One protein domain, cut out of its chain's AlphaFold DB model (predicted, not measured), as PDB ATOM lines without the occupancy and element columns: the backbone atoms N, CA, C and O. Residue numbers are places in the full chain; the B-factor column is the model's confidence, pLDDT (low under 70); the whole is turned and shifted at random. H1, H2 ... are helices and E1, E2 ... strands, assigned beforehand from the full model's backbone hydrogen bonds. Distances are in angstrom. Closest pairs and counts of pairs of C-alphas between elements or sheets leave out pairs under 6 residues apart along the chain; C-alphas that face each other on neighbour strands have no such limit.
ATOM      1  N   LEU A   8      32.735  -3.816 -36.681       89.06
ATOM      2  CA  LEU A   8      32.481  -3.616 -35.272       89.06
ATOM      3  C   LEU A   8      32.950  -2.216 -34.884       89.06
ATOM      4  O   LEU A   8      34.136  -1.907 -34.980       89.06
ATOM      5  N   PHE A   9      32.022  -1.382 -34.434       88.56
ATOM      6  CA  PHE A   9      32.320  -0.068 -33.881       88.56
ATOM      7  C   PHE A   9      32.435  -0.174 -32.369       88.56
ATOM      8  O   PHE A   9      31.535  -0.701 -31.711       88.56
ATOM      9  N   VAL A  10      33.543   0.320 -31.832       88.88
ATOM     10  CA  VAL A  10      33.872   0.261 -30.411       88.88
ATOM     11  C   VAL A  10      33.931   1.677 -29.866       88.88
ATOM     12  O   VAL A  10      34.724   2.479 -30.342       88.88
ATOM     13  N   SER A  11      33.134   1.993 -28.856       89.44
ATOM     14  CA  SER A  11      33.205   3.265 -28.125       89.44
ATOM     15  C   SER A  11      33.362   2.998 -26.634       89.44
ATOM     16  O   SER A  11      33.027   1.914 -26.154       89.44
ATOM     17  N   ARG A  12      33.898   3.949 -25.862       89.38
ATOM     18  CA  ARG A  12      33.938   3.779 -24.404       89.38
ATOM     19  C   ARG A  12      32.545   3.903 -23.811       89.38
ATOM     20  O   ARG A  12      31.756   4.758 -24.209       89.38
ATOM     21  N   ALA A  13      32.253   3.077 -22.811       89.38
ATOM     22  CA  ALA A  13      30.961   3.110 -22.135       89.38
ATOM     23  C   ALA A  13      30.714   4.418 -21.363       89.38
ATOM     24  O   ALA A  13      29.553   4.801 -21.191       89.38
ATOM     25  N   ASP A  14      31.795   5.088 -20.951       88.88
ATOM     26  CA  ASP A  14      31.804   6.385 -20.265       88.88
ATOM     27  C   ASP A  14      31.804   7.601 -21.211       88.88
ATOM     28  O   ASP A  14      31.785   8.737 -20.743       88.88
ATOM     29  N   GLY A  15      31.806   7.380 -22.531       83.94
ATOM     30  CA  GLY A  15      31.769   8.445 -23.537       83.94
ATOM     31  C   GLY A  15      33.093   9.181 -23.753       83.94
ATOM     32  O   GLY A  15      33.120  10.158 -24.499       83.94
ATOM     33  N   THR A  16      34.191   8.742 -23.132       86.50
ATOM     34  CA  THR A  16      35.518   9.318 -23.389       86.50
ATOM     35  C   THR A  16      36.150   8.741 -24.660       86.50
ATOM     36  O   THR A  16      35.789   7.659 -25.130       86.50
ATOM     37  N   ALA A  17      37.096   9.477 -25.249       84.44
ATOM     38  CA  ALA A  17      37.801   9.029 -26.445       84.44
ATOM     39  C   ALA A  17      38.690   7.808 -26.149       84.44
ATOM     40  O   ALA A  17      39.322   7.725 -25.095       84.44
ATOM     41  N   ILE A  18      38.772   6.878 -27.102       85.38
ATOM     42  CA  ILE A  18      39.671   5.724 -27.021       85.38
ATOM     43  C   ILE A  18      41.100   6.176 -27.346       85.38
ATOM     44  O   ILE A  18      41.385   6.631 -28.456       85.38
ATOM     45  N   THR A  19      42.018   6.000 -26.398       86.44
ATOM     46  CA  THR A  19      43.449   6.299 -26.579       86.44
ATOM     47  C   THR A  19      44.133   5.307 -27.526       86.44
ATOM     48  O   THR A  19      43.697   4.167 -27.661       86.44
ATOM     49  N   GLU A  20      45.262   5.671 -28.143       83.56
ATOM     50  CA  GLU A  20      46.020   4.770 -29.039       83.56
ATOM     51  C   GLU A  20      46.432   3.440 -28.375       83.56
ATOM     52  O   GLU A  20      46.422   2.372 -29.001       83.56
ATOM     53  N   ALA A  21      46.761   3.485 -27.079       87.50
ATOM     54  CA  ALA A  21      47.082   2.297 -26.294       87.50
ATOM     55  C   ALA A  21      45.860   1.373 -26.145       87.50
ATOM     56  O   ALA A  21      45.968   0.157 -26.330       87.50
ATOM     57  N   GLU A  22      44.687   1.946 -25.866       88.94
ATOM     58  CA  GLU A  22      43.428   1.202 -25.824       88.94
ATOM     59  C   GLU A  22      43.058   0.649 -27.197       88.94
ATOM     60  O   GLU A  22      42.692  -0.520 -27.280       88.94
ATOM     61  N   GLN A  23      43.226   1.424 -28.276       86.88
ATOM     62  CA  GLN A  23      42.991   0.951 -29.644       86.88
ATOM     63  C   GLN A  23      43.821  -0.304 -29.925       86.88
ATOM     64  O   GLN A  23      43.275  -1.345 -30.289       86.88
ATOM     65  N   SER A  24      45.130  -0.266 -29.662       85.69
ATOM     66  CA  SER A  24      46.023  -1.419 -29.851       85.69
ATOM     67  C   SER A  24      45.570  -2.653 -29.058       85.69
ATOM     68  O   SER A  24      45.598  -3.788 -29.554       85.69
ATOM     69  N   ALA A  25      45.103  -2.441 -27.827       89.56
ATOM     70  CA  ALA A  25      44.613  -3.503 -26.963       89.56
ATOM     71  C   ALA A  25      43.252  -4.064 -27.429       89.56
ATOM     72  O   ALA A  25      43.041  -5.279 -27.388       89.56
ATOM     73  N   ILE A  26      42.333  -3.214 -27.892       89.19
ATOM     74  CA  ILE A  26      41.042  -3.603 -28.481       89.19
ATOM     75  C   ILE A  26      41.281  -4.443 -29.736       89.19
ATOM     76  O   ILE A  26      40.743  -5.541 -29.854       89.19
ATOM     77  N   LEU A  27      42.156  -3.988 -30.635       87.56
ATOM     78  CA  LEU A  27      42.470  -4.691 -31.878       87.56
ATOM     79  C   LEU A  27      43.063  -6.077 -31.638       87.56
ATOM     80  O   LEU A  27      42.744  -7.029 -32.353       87.56
ATOM     81  N   THR A  28      43.906  -6.210 -30.617       89.88
ATOM     82  CA  THR A  28      44.461  -7.508 -30.223       89.88
ATOM     83  C   THR A  28      43.349  -8.456 -29.771       89.88
ATOM     84  O   THR A  28      43.287  -9.590 -30.245       89.88
ATOM     85  N   ARG A  29      42.416  -7.980 -28.936       91.75
ATOM     86  CA  ARG A  29      41.271  -8.778 -28.470       91.75
ATOM     87  C   ARG A  29      40.330  -9.164 -29.604       91.75
ATOM     88  O   ARG A  29      39.914 -10.317 -29.656       91.75
ATOM     89  N   ILE A  30      40.047  -8.245 -30.529       90.62
ATOM     90  CA  ILE A  30      39.226  -8.525 -31.713       90.62
ATOM     91  C   ILE A  30      39.882  -9.613 -32.562       90.62
ATOM     92  O   ILE A  30      39.225 -10.595 -32.882       90.62
ATOM     93  N   ARG A  31      41.186  -9.513 -32.852       88.62
ATOM     94  CA  ARG A  31      41.914 -10.551 -33.609       88.62
ATOM     95  C   ARG A  31      41.861 -11.917 -32.926       88.62
ATOM     96  O   ARG A  31      41.713 -12.937 -33.595       88.62
ATOM     97  N   THR A  32      41.986 -11.954 -31.601       90.44
ATOM     98  CA  THR A  32      41.839 -13.197 -30.834       90.44
ATOM     99  C   THR A  32      40.411 -13.738 -30.911       90.44
ATOM    100  O   THR A  32      40.232 -14.943 -31.077       90.44
ATOM    101  N   ALA A  33      39.398 -12.875 -30.820       91.50
ATOM    102  CA  ALA A  33      37.994 -13.262 -30.922       91.50
ATOM    103  C   ALA A  33      37.640 -13.795 -32.321       91.50
ATOM    104  O   ALA A  33      37.065 -14.877 -32.419       91.50
ATOM    105  N   THR A  34      38.051 -13.115 -33.397       90.75
ATOM    106  CA  THR A  34      37.816 -13.580 -34.775       90.75
ATOM    107  C   THR A  34      38.482 -14.926 -35.031       90.75
ATOM    108  O   THR A  34      37.848 -15.819 -35.582       90.75
ATOM    109  N   ALA A  35      39.718 -15.117 -34.551       89.94
ATOM    110  CA  ALA A  35      40.414 -16.397 -34.672       89.94
ATOM    111  C   ALA A  35      39.685 -17.535 -33.935       89.94
ATOM    112  O   ALA A  35      39.575 -18.636 -34.464       89.94
ATOM    113  N   ARG A  36      39.152 -17.276 -32.731       89.94
ATOM    114  CA  ARG A  36      38.370 -18.267 -31.965       89.94
ATOM    115  C   ARG A  36      37.048 -18.632 -32.638       89.94
ATOM    116  O   ARG A  36      36.625 -19.775 -32.536       89.94
ATOM    117  N   LEU A  37      36.417 -17.671 -33.308       89.12
ATOM    118  CA  LEU A  37      35.160 -17.863 -34.034       89.12
ATOM    119  C   LEU A  37      35.359 -18.446 -35.444       89.12
ATOM    120  O   LEU A  37      34.381 -18.650 -36.154       89.12
ATOM    121  N   GLY A  38      36.603 -18.712 -35.861       90.00
ATOM    122  CA  GLY A  38      36.909 -19.224 -37.200       90.00
ATOM    123  C   GLY A  38      36.672 -18.210 -38.322       90.00
ATOM    124  O   GLY A  38      36.574 -18.597 -39.483       90.00
ATOM    125  N   LEU A  39      36.574 -16.920 -37.988       86.88
ATOM    126  CA  LEU A  39      36.413 -15.850 -38.966       86.88
ATOM    127  C   LEU A  39      37.762 -15.510 -39.615       86.88
ATOM    128  O   LEU A  39      38.813 -15.661 -38.972       86.88
ATOM    129  N   PRO A  40      37.763 -15.005 -40.864       83.56
ATOM    130  CA  PRO A  40      38.971 -14.482 -41.481       83.56
ATOM    131  C   PRO A  40      39.601 -13.366 -40.639       83.56
ATOM    132  O   PRO A  40      39.014 -12.812 -39.706       83.56
ATOM    133  N   ARG A  41      40.862 -13.060 -40.939       72.56
ATOM    134  CA  ARG A  41      41.657 -12.150 -40.116       72.56
ATOM    135  C   ARG A  41      41.117 -10.718 -40.195       72.56
ATOM    136  O   ARG A  41      41.199 -10.100 -41.250       72.56
ATOM    137  N   ALA A  42      40.734 -10.176 -39.037       75.56
ATOM    138  CA  ALA A  42      40.393  -8.765 -38.877       75.56
ATOM    139  C   ALA A  42      41.519  -7.836 -39.340       75.56
ATOM    140  O   ALA A  42      42.661  -7.921 -38.856       75.56
ATOM    141  N   VAL A  43      41.167  -6.919 -40.240       70.81
ATOM    142  CA  VAL A  43      42.037  -5.842 -40.704       70.81
ATOM    143  C   VAL A  43      41.571  -4.557 -40.023       70.81
ATOM    144  O   VAL A  43      40.515  -4.024 -40.356       70.81
ATOM    145  N   PRO A  44      42.326  -4.051 -39.038       65.69
ATOM    146  CA  PRO A  44      41.936  -2.830 -38.361       65.69
ATOM    147  C   PRO A  44      42.016  -1.644 -39.317       65.69
ATOM    148  O   PRO A  44      43.039  -1.444 -39.972       65.69
ATOM    149  N   ARG A  45      40.962  -0.834 -39.344       64.94
ATOM    150  CA  ARG A  45      40.943   0.466 -40.010       64.94
ATOM    151  C   ARG A  45      40.289   1.457 -39.073       64.94
ATOM    152  O   ARG A  45      39.136   1.266 -38.725       64.94
ATOM    153  N   VAL A  46      41.020   2.489 -38.662       60.53
ATOM    154  CA  VAL A  46      40.429   3.568 -37.871       60.53
ATOM    155  C   VAL A  46      39.487   4.334 -38.791       60.53
ATOM    156  O   VAL A  46      39.927   5.093 -39.649       60.53
ATOM    157  N   TYR A  47      38.194   4.086 -38.638       59.62
ATOM    158  CA  TYR A  47      37.172   4.927 -39.230       59.62
ATOM    159  C   TYR A  47      36.911   6.080 -38.265       59.62
ATOM    160  O   TYR A  47      36.253   5.885 -37.247       59.62
ATOM    161  N   ASP A  48      37.443   7.259 -38.576       53.22
ATOM    162  CA  ASP A  48      37.001   8.502 -37.946       53.22
ATOM    163  C   ASP A  48      35.690   8.906 -38.629       53.22
ATOM    164  O   ASP A  48      35.687   9.517 -39.699       53.22
ATOM    165  N   TYR A  49      34.569   8.384 -38.127       53.44
ATOM    166  CA  TYR A  49      33.275   8.546 -38.785       53.44
ATOM    167  C   TYR A  49      32.457   9.651 -38.111       53.44
ATOM    168  O   TYR A  49      31.733   9.401 -37.149       53.44
ATOM    169  N   ASP A  50      32.467  10.840 -38.714       50.62
ATOM    170  CA  ASP A  50      31.588  11.987 -38.408       50.62
ATOM    171  C   ASP A  50      30.090  11.742 -38.747       50.62
ATOM    172  O   ASP A  50      29.273  12.660 -38.750       50.62
ATOM    173  N   GLY A  51      29.693  10.499 -39.046       51.72
ATOM    174  CA  GLY A  51      28.368  10.163 -39.598       51.72
ATOM    175  C   GLY A  51      27.685   8.892 -39.075       51.72
ATOM    176  O   GLY A  51      26.479   8.765 -39.268       51.72
ATOM    177  N   TYR A  52      28.392   7.977 -38.394       53.25
ATOM    178  CA  TYR A  52      27.782   6.761 -37.821       53.25
ATOM    179  C   TYR A  52      27.792   6.779 -36.286       53.25
ATOM    180  O   TYR A  52      26.723   6.646 -35.690       53.25
ATOM    181  N   GLN A  53      28.950   6.988 -35.634       56.28
ATOM    182  CA  GLN A  53      29.060   7.189 -34.177       56.28
ATOM    183  C   GLN A  53      30.302   8.033 -33.813       56.28
ATOM    184  O   GLN A  53      31.421   7.575 -34.050       56.28
ATOM    185  N   PRO A  54      30.142   9.217 -33.187       63.50
ATOM    186  CA  PRO A  54      31.268  10.025 -32.716       63.50
ATOM    187  C   PRO A  54      32.145   9.257 -31.717       63.50
ATOM    188  O   PRO A  54      31.620   8.564 -30.844       63.50
ATOM    189  N   LEU A  55      33.472   9.425 -31.803       69.62
ATOM    190  CA  LEU A  55      34.475   8.837 -30.889       69.62
ATOM    191  C   LEU A  55      34.579   7.296 -30.910       69.62
ATOM    192  O   LEU A  55      35.190   6.711 -30.008       69.62
ATOM    193  N   ALA A  56      34.002   6.627 -31.911       74.38
ATOM    194  CA  ALA A  56      34.066   5.174 -32.041       74.38
ATOM    195  C   ALA A  56      35.240   4.716 -32.925       74.38
ATOM    196  O   ALA A  56      35.447   5.215 -34.025       74.38
ATOM    197  N   LEU A  57      35.968   3.695 -32.476       82.69
ATOM    198  CA  LEU A  57      36.909   2.939 -33.294       82.69
ATOM    199  C   LEU A  57      36.133   1.942 -34.164       82.69
ATOM    200  O   LEU A  57      35.624   0.946 -33.651       82.69
ATOM    201  N   GLY A  58      36.060   2.182 -35.472       84.62
ATOM    202  CA  GLY A  58      35.592   1.174 -36.429       84.62
ATOM    203  C   GLY A  58      36.625   0.063 -36.636       84.62
ATOM    204  O   GLY A  58      37.826   0.312 -36.605       84.62
ATOM    205  N   VAL A  59      36.180  -1.178 -36.830       85.88
ATOM    206  CA  VAL A  59      37.054  -2.318 -37.146       85.88
ATOM    207  C   VAL A  59      36.364  -3.218 -38.159       85.88
ATOM    208  O   VAL A  59      35.352  -3.835 -37.838       85.88
ATOM    209  N   LEU A  60      36.932  -3.331 -39.361       87.12
ATOM    210  CA  LEU A  60      36.478  -4.283 -40.372       87.12
ATOM    211  C   LEU A  60      36.993  -5.690 -40.032       87.12
ATOM    212  O   LEU A  60      38.196  -5.917 -39.865       87.12
ATOM    213  N   LEU A  61      36.079  -6.648 -39.901       87.00
ATOM    214  CA  LEU A  61      36.426  -8.017 -39.528       87.00
ATOM    215  C   LEU A  61      36.972  -8.811 -40.720       87.00
ATOM    216  O   LEU A  61      37.865  -9.631 -40.530       87.00
ATOM    217  N   TYR A  62      36.468  -8.567 -41.927       85.12
ATOM    218  CA  TYR A  62      37.022  -9.050 -43.195       85.12
ATOM    219  C   TYR A  62      36.323  -8.364 -44.375       85.12
ATOM    220  O   TYR A  62      35.281  -7.744 -44.188       85.12
ATOM    221  N   SER A  63      36.895  -8.492 -45.572       84.19
ATOM    222  CA  SER A  63      36.401  -7.878 -46.809       84.19
ATOM    223  C   SER A  63      35.910  -8.946 -47.793       84.19
ATOM    224  O   SER A  63      36.600  -9.941 -48.021       84.19
ATOM    225  N   GLU A  64      34.769  -8.711 -48.436       82.62
ATOM    226  CA  GLU A  64      34.211  -9.511 -49.528       82.62
ATOM    227  C   GLU A  64      33.879  -8.642 -50.749       82.62
ATOM    228  O   GLU A  64      33.252  -7.589 -50.648       82.62
ATOM    229  N   TYR A  65      34.268  -9.105 -51.940       77.56
ATOM    230  CA  TYR A  65      34.147  -8.351 -53.200       77.56
ATOM    231  C   TYR A  65      32.884  -8.693 -54.018       77.56
ATOM    232  O   TYR A  65      32.703  -8.178 -55.119       77.56
ATOM    233  N   GLY A  66      32.017  -9.581 -53.514       79.25
ATOM    234  CA  GLY A  66      30.823 -10.066 -54.225       79.25
ATOM    235  C   GLY A  66      29.515  -9.354 -53.868       79.25
ATOM    236  O   GLY A  66      28.540  -9.478 -54.606       79.25
ATOM    237  N   TYR A  67      29.491  -8.596 -52.771       83.38
ATOM    238  CA  TYR A  67      28.259  -8.104 -52.151       83.38
ATOM    239  C   TYR A  67      27.394  -7.238 -53.085       83.38
ATOM    240  O   TYR A  67      26.190  -7.452 -53.188       83.38
ATOM    241  N   GLN A  68      27.983  -6.320 -53.861       84.00
ATOM    242  CA  GLN A  68      27.216  -5.457 -54.781       84.00
ATOM    243  C   GLN A  68      26.499  -6.216 -55.902       84.00
ATOM    244  O   GLN A  68      25.515  -5.715 -56.444       84.00
ATOM    245  N   HIS A  69      26.992  -7.401 -56.257       85.12
ATOM    246  CA  HIS A  69      26.454  -8.212 -57.345       85.12
ATOM    247  C   HIS A  69      25.431  -9.249 -56.865       85.12
ATOM    248  O   HIS A  69      24.823  -9.928 -57.692       85.12
ATOM    249  N   MET A  70      25.232  -9.375 -55.550       87.12
ATOM    250  CA  MET A  70      24.228 -10.265 -54.982       87.12
ATOM    251  C   MET A  70      22.808  -9.709 -55.211       87.12
ATOM    252  O   MET A  70      22.603  -8.490 -55.148       87.12
ATOM    253  N   PRO A  71      21.807 -10.579 -55.449       90.12
ATOM    254  CA  PRO A  71      20.397 -10.196 -55.405       90.12
ATOM    255  C   PRO A  71      20.033  -9.533 -54.071       90.12
ATOM    256  O   PRO A  71      20.642  -9.834 -53.048       90.12
ATOM    257  N   ALA A  72      19.025  -8.656 -54.065       88.56
ATOM    258  CA  ALA A  72      18.653  -7.889 -52.872       88.56
ATOM    259  C   ALA A  72      18.356  -8.776 -51.649       88.56
ATOM    260  O   ALA A  72      18.916  -8.527 -50.590       88.56
ATOM    261  N   GLU A  73      17.578  -9.847 -51.833       85.81
ATOM    262  CA  GLU A  73      17.249 -10.818 -50.776       85.81
ATOM    263  C   GLU A  73      18.511 -11.479 -50.191       85.81
ATOM    264  O   GLU A  73      18.667 -11.583 -48.981       85.81
ATOM    265  N   VAL A  74      19.474 -11.831 -51.049       88.00
ATOM    266  CA  VAL A  74      20.752 -12.425 -50.623       88.00
ATOM    267  C   VAL A  74      21.613 -11.410 -49.866       88.00
ATOM    268  O   VAL A  74      22.323 -11.787 -48.938       88.00
ATOM    269  N   ARG A  75      21.558 -10.122 -50.228       88.19
ATOM    270  CA  ARG A  75      22.271  -9.066 -49.490       88.19
ATOM    271  C   ARG A  75      21.686  -8.840 -48.105       88.19
ATOM    272  O   ARG A  75      22.463  -8.669 -47.177       88.19
ATOM    273  N   GLU A  76      20.364  -8.867 -47.959       87.94
ATOM    274  CA  GLU A  76      19.710  -8.740 -46.650       87.94
ATOM    275  C   GLU A  76      20.094  -9.902 -45.722       87.94
ATOM    276  O   GLU A  76      20.490  -9.670 -44.577       87.94
ATOM    277  N   ASP A  77      20.078 -11.138 -46.234       89.00
ATOM    278  CA  ASP A  77      20.555 -12.314 -45.498       89.00
ATOM    279  C   ASP A  77      22.040 -12.181 -45.118       89.00
ATOM    280  O   ASP A  77      22.441 -12.494 -43.991       89.00
ATOM    281  N   GLN A  78      22.864 -11.678 -46.044       89.62
ATOM    282  CA  GLN A  78      24.291 -11.452 -45.821       89.62
ATOM    283  C   GLN A  78      24.546 -10.365 -44.767       89.62
ATOM    284  O   GLN A  78      25.393 -10.554 -43.894       89.62
ATOM    285  N   ASP A  79      23.804  -9.257 -44.803       88.38
ATOM    286  CA  ASP A  79      23.894  -8.178 -43.817       88.38
ATOM    287  C   ASP A  79      23.506  -8.663 -42.423       88.38
ATOM    288  O   ASP A  79      24.173  -8.337 -41.439       88.38
ATOM    289  N   GLN A  80      22.461  -9.487 -42.327       90.06
ATOM    290  CA  GLN A  80      22.069 -10.087 -41.059       90.06
ATOM    291  C   GLN A  80      23.150 -11.046 -40.539       90.06
ATOM    292  O   GLN A  80      23.524 -10.965 -39.366       90.06
ATOM    293  N   ALA A  81      23.712 -11.898 -41.404       90.69
ATOM    294  CA  ALA A  81      24.810 -12.791 -41.038       90.69
ATOM    295  C   ALA A  81      26.047 -12.012 -40.556       90.69
ATOM    296  O   ALA A  81      26.663 -12.364 -39.546       90.69
ATOM    297  N   TRP A  82      26.389 -10.917 -41.234       92.25
ATOM    298  CA  TRP A  82      27.462 -10.008 -40.842       92.25
ATOM    299  C   TRP A  82      27.181  -9.302 -39.517       92.25
ATOM    300  O   TRP A  82      28.064  -9.244 -38.656       92.25
ATOM    301  N   ALA A  83      25.952  -8.835 -39.295       90.56
ATOM    302  CA  ALA A  83      25.554  -8.246 -38.025       90.56
ATOM    303  C   ALA A  83      25.691  -9.248 -36.868       90.56
ATOM    304  O   ALA A  83      26.219  -8.897 -35.809       90.56
ATOM    305  N   ASP A  84      25.276 -10.501 -37.066       92.12
ATOM    306  CA  ASP A  84      25.390 -11.561 -36.062       92.12
ATOM    307  C   ASP A  84      26.849 -11.921 -35.758       92.12
ATOM    308  O   ASP A  84      27.233 -12.019 -34.589       92.12
ATOM    309  N   GLN A  85      27.701 -12.019 -36.779       92.25
ATOM    310  CA  GLN A  85      29.140 -12.225 -36.596       92.25
ATOM    311  C   GLN A  85      29.787 -11.084 -35.804       92.25
ATOM    312  O   GLN A  85      30.520 -11.336 -34.844       92.25
ATOM    313  N   SER A  86      29.483  -9.830 -36.149       91.31
ATOM    314  CA  SER A  86      29.982  -8.663 -35.419       91.31
ATOM    315  C   SER A  86      29.512  -8.649 -33.962       91.31
ATOM    316  O   SER A  86      30.314  -8.368 -33.069       91.31
ATOM    317  N   ARG A  87      28.252  -9.014 -33.682       92.88
ATOM    318  CA  ARG A  87      27.742  -9.151 -32.303       92.88
ATOM    319  C   ARG A  87      28.490 -10.231 -31.523       92.88
ATOM    320  O   ARG A  87      28.858  -9.989 -30.376       92.88
ATOM    321  N   LEU A  88      28.750 -11.390 -32.132       93.69
ATOM    322  CA  LEU A  88      29.508 -12.476 -31.497       93.69
ATOM    323  C   LEU A  88      30.941 -12.054 -31.163       93.69
ATOM    324  O   LEU A  88      31.426 -12.333 -30.065       93.69
ATOM    325  N   VAL A  89      31.608 -11.340 -32.075       92.25
ATOM    326  CA  VAL A  89      32.941 -10.779 -31.813       92.25
ATOM    327  C   VAL A  89      32.879  -9.751 -30.684       92.25
ATOM    328  O   VAL A  89      33.683  -9.835 -29.758       92.25
ATOM    329  N   GLY A  90      31.915  -8.827 -30.714       92.31
ATOM    330  CA  GLY A  90      31.710  -7.838 -29.654       92.31
ATOM    331  C   GLY A  90      31.507  -8.483 -28.282       92.31
ATOM    332  O   GLY A  90      32.208  -8.135 -27.336       92.31
ATOM    333  N   ALA A  91      30.641  -9.494 -28.186       93.06
ATOM    334  CA  ALA A  91      30.404 -10.243 -26.953       93.06
ATOM    335  C   ALA A  91      31.660 -10.984 -26.459       93.06
ATOM    336  O   ALA A  91      31.955 -10.987 -25.265       93.06
ATOM    337  N   ALA A  92      32.440 -11.575 -27.370       92.38
ATOM    338  CA  ALA A  92      33.690 -12.254 -27.027       92.38
ATOM    339  C   ALA A  92      34.795 -11.289 -26.561       92.38
ATOM    340  O   ALA A  92      35.691 -11.686 -25.807       92.38
ATOM    341  N   VAL A  93      34.771 -10.033 -27.016       91.31
ATOM    342  CA  VAL A  93      35.662  -8.981 -26.511       91.31
ATOM    343  C   VAL A  93      35.169  -8.483 -25.155       91.31
ATOM    344  O   VAL A  93      35.972  -8.424 -24.224       91.31
ATOM    345  N   ASP A  94      33.873  -8.199 -25.009       93.25
ATOM    346  CA  ASP A  94      33.276  -7.743 -23.748       93.25
ATOM    347  C   ASP A  94      33.495  -8.758 -22.617       93.25
ATOM    348  O   ASP A  94      33.909  -8.384 -21.527       93.25
ATOM    349  N   SER A  95      33.394 -10.066 -22.886       91.44
ATOM    350  CA  SER A  95      33.659 -11.096 -21.870       91.44
ATOM    351  C   SER A  95      35.084 -11.064 -21.294       91.44
ATOM    352  O   SER A  95      35.337 -11.642 -20.241       91.44
ATOM    353  N   GLN A  96      36.042 -10.438 -21.991       88.38
ATOM    354  CA  GLN A  96      37.427 -10.283 -21.526       88.38
ATOM    355  C   GLN A  96      37.646  -8.984 -20.740       88.38
ATOM    356  O   GLN A  96      38.609  -8.888 -19.981       88.38
ATOM    357  N   ILE A  97      36.796  -7.980 -20.957       88.19
ATOM    358  CA  ILE A  97      36.881  -6.632 -20.381       88.19
ATOM    359  C   ILE A  97      35.465  -6.057 -20.198       88.19
ATOM    360  O   ILE A  97      35.070  -5.135 -20.918       88.19
ATOM    361  N   PRO A  98      34.693  -6.606 -19.244       89.12
ATOM    362  CA  PRO A  98      33.258  -6.369 -19.191       89.12
ATOM    363  C   PRO A  98      32.913  -4.900 -18.976       89.12
ATOM    364  O   PRO A  98      33.467  -4.252 -18.086       89.12
ATOM    365  N   SER A  99      31.954  -4.396 -19.755       88.44
ATOM    366  CA  SER A  99      31.334  -3.071 -19.569       88.44
ATOM    367  C   SER A  99      32.276  -1.867 -19.705       88.44
ATOM    368  O   SER A  99      31.896  -0.748 -19.365       88.44
TER     369      SER A  99
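What this domain is: This is residues 8 to 99 of the 110 residues of an uncharacterized protein of Actinoplanes xinjiangensis (UniProt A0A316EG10). Two helices meet at a steep angle, the later part of the long H2 packing on H1, and a small ribbon of two strands packs on both, with E1 nearer H2 and E2 nearer H1. The 92 printed residues, mostly helix by class, hold E1, H1, E2 and H2 in that order, with E1 and E2 antiparallel. The whole is compact, with a radius of gyration of the C-alphas of 14.0 A and spans of 40 by 31 by 20 A.

Where its parts are: E1, residues 8 to 12, begins at C-alpha 8 (32.481, -3.616, -35.272) and is 13.2 A long. H1, residues 20 to 36, measures 24.4 A. E2, residues 57 to 60, measures 10.1 A. H2, residues 72 to 94, measures 32.6 A and ends at C-alpha 94 (33.276, -7.743, -23.748).

How they stand to each other: E1 and E2 pair with N 10 and O 57 at 2.8 A. The closest C-alphas of E1 and H2, Leu 8 and Ser 86, are 5.6 A apart; those of H1 and E2, Gln 23 and Leu 57, 7.4 A. H2 touches H1 with residues 89 to 93 alone, closest at the C-alphas of Ala 33 and Val 89, 5.7 A, at a steep tilt of 66 degrees, opposite ways. In H1 and H2 every O i to N i+4 pair is within hydrogen-bond range.

The domain as a whole: The printed part has no cut. The links H1 to E2 and E2 to H2 are long. Residues 44 to 55 have pLDDT under 70.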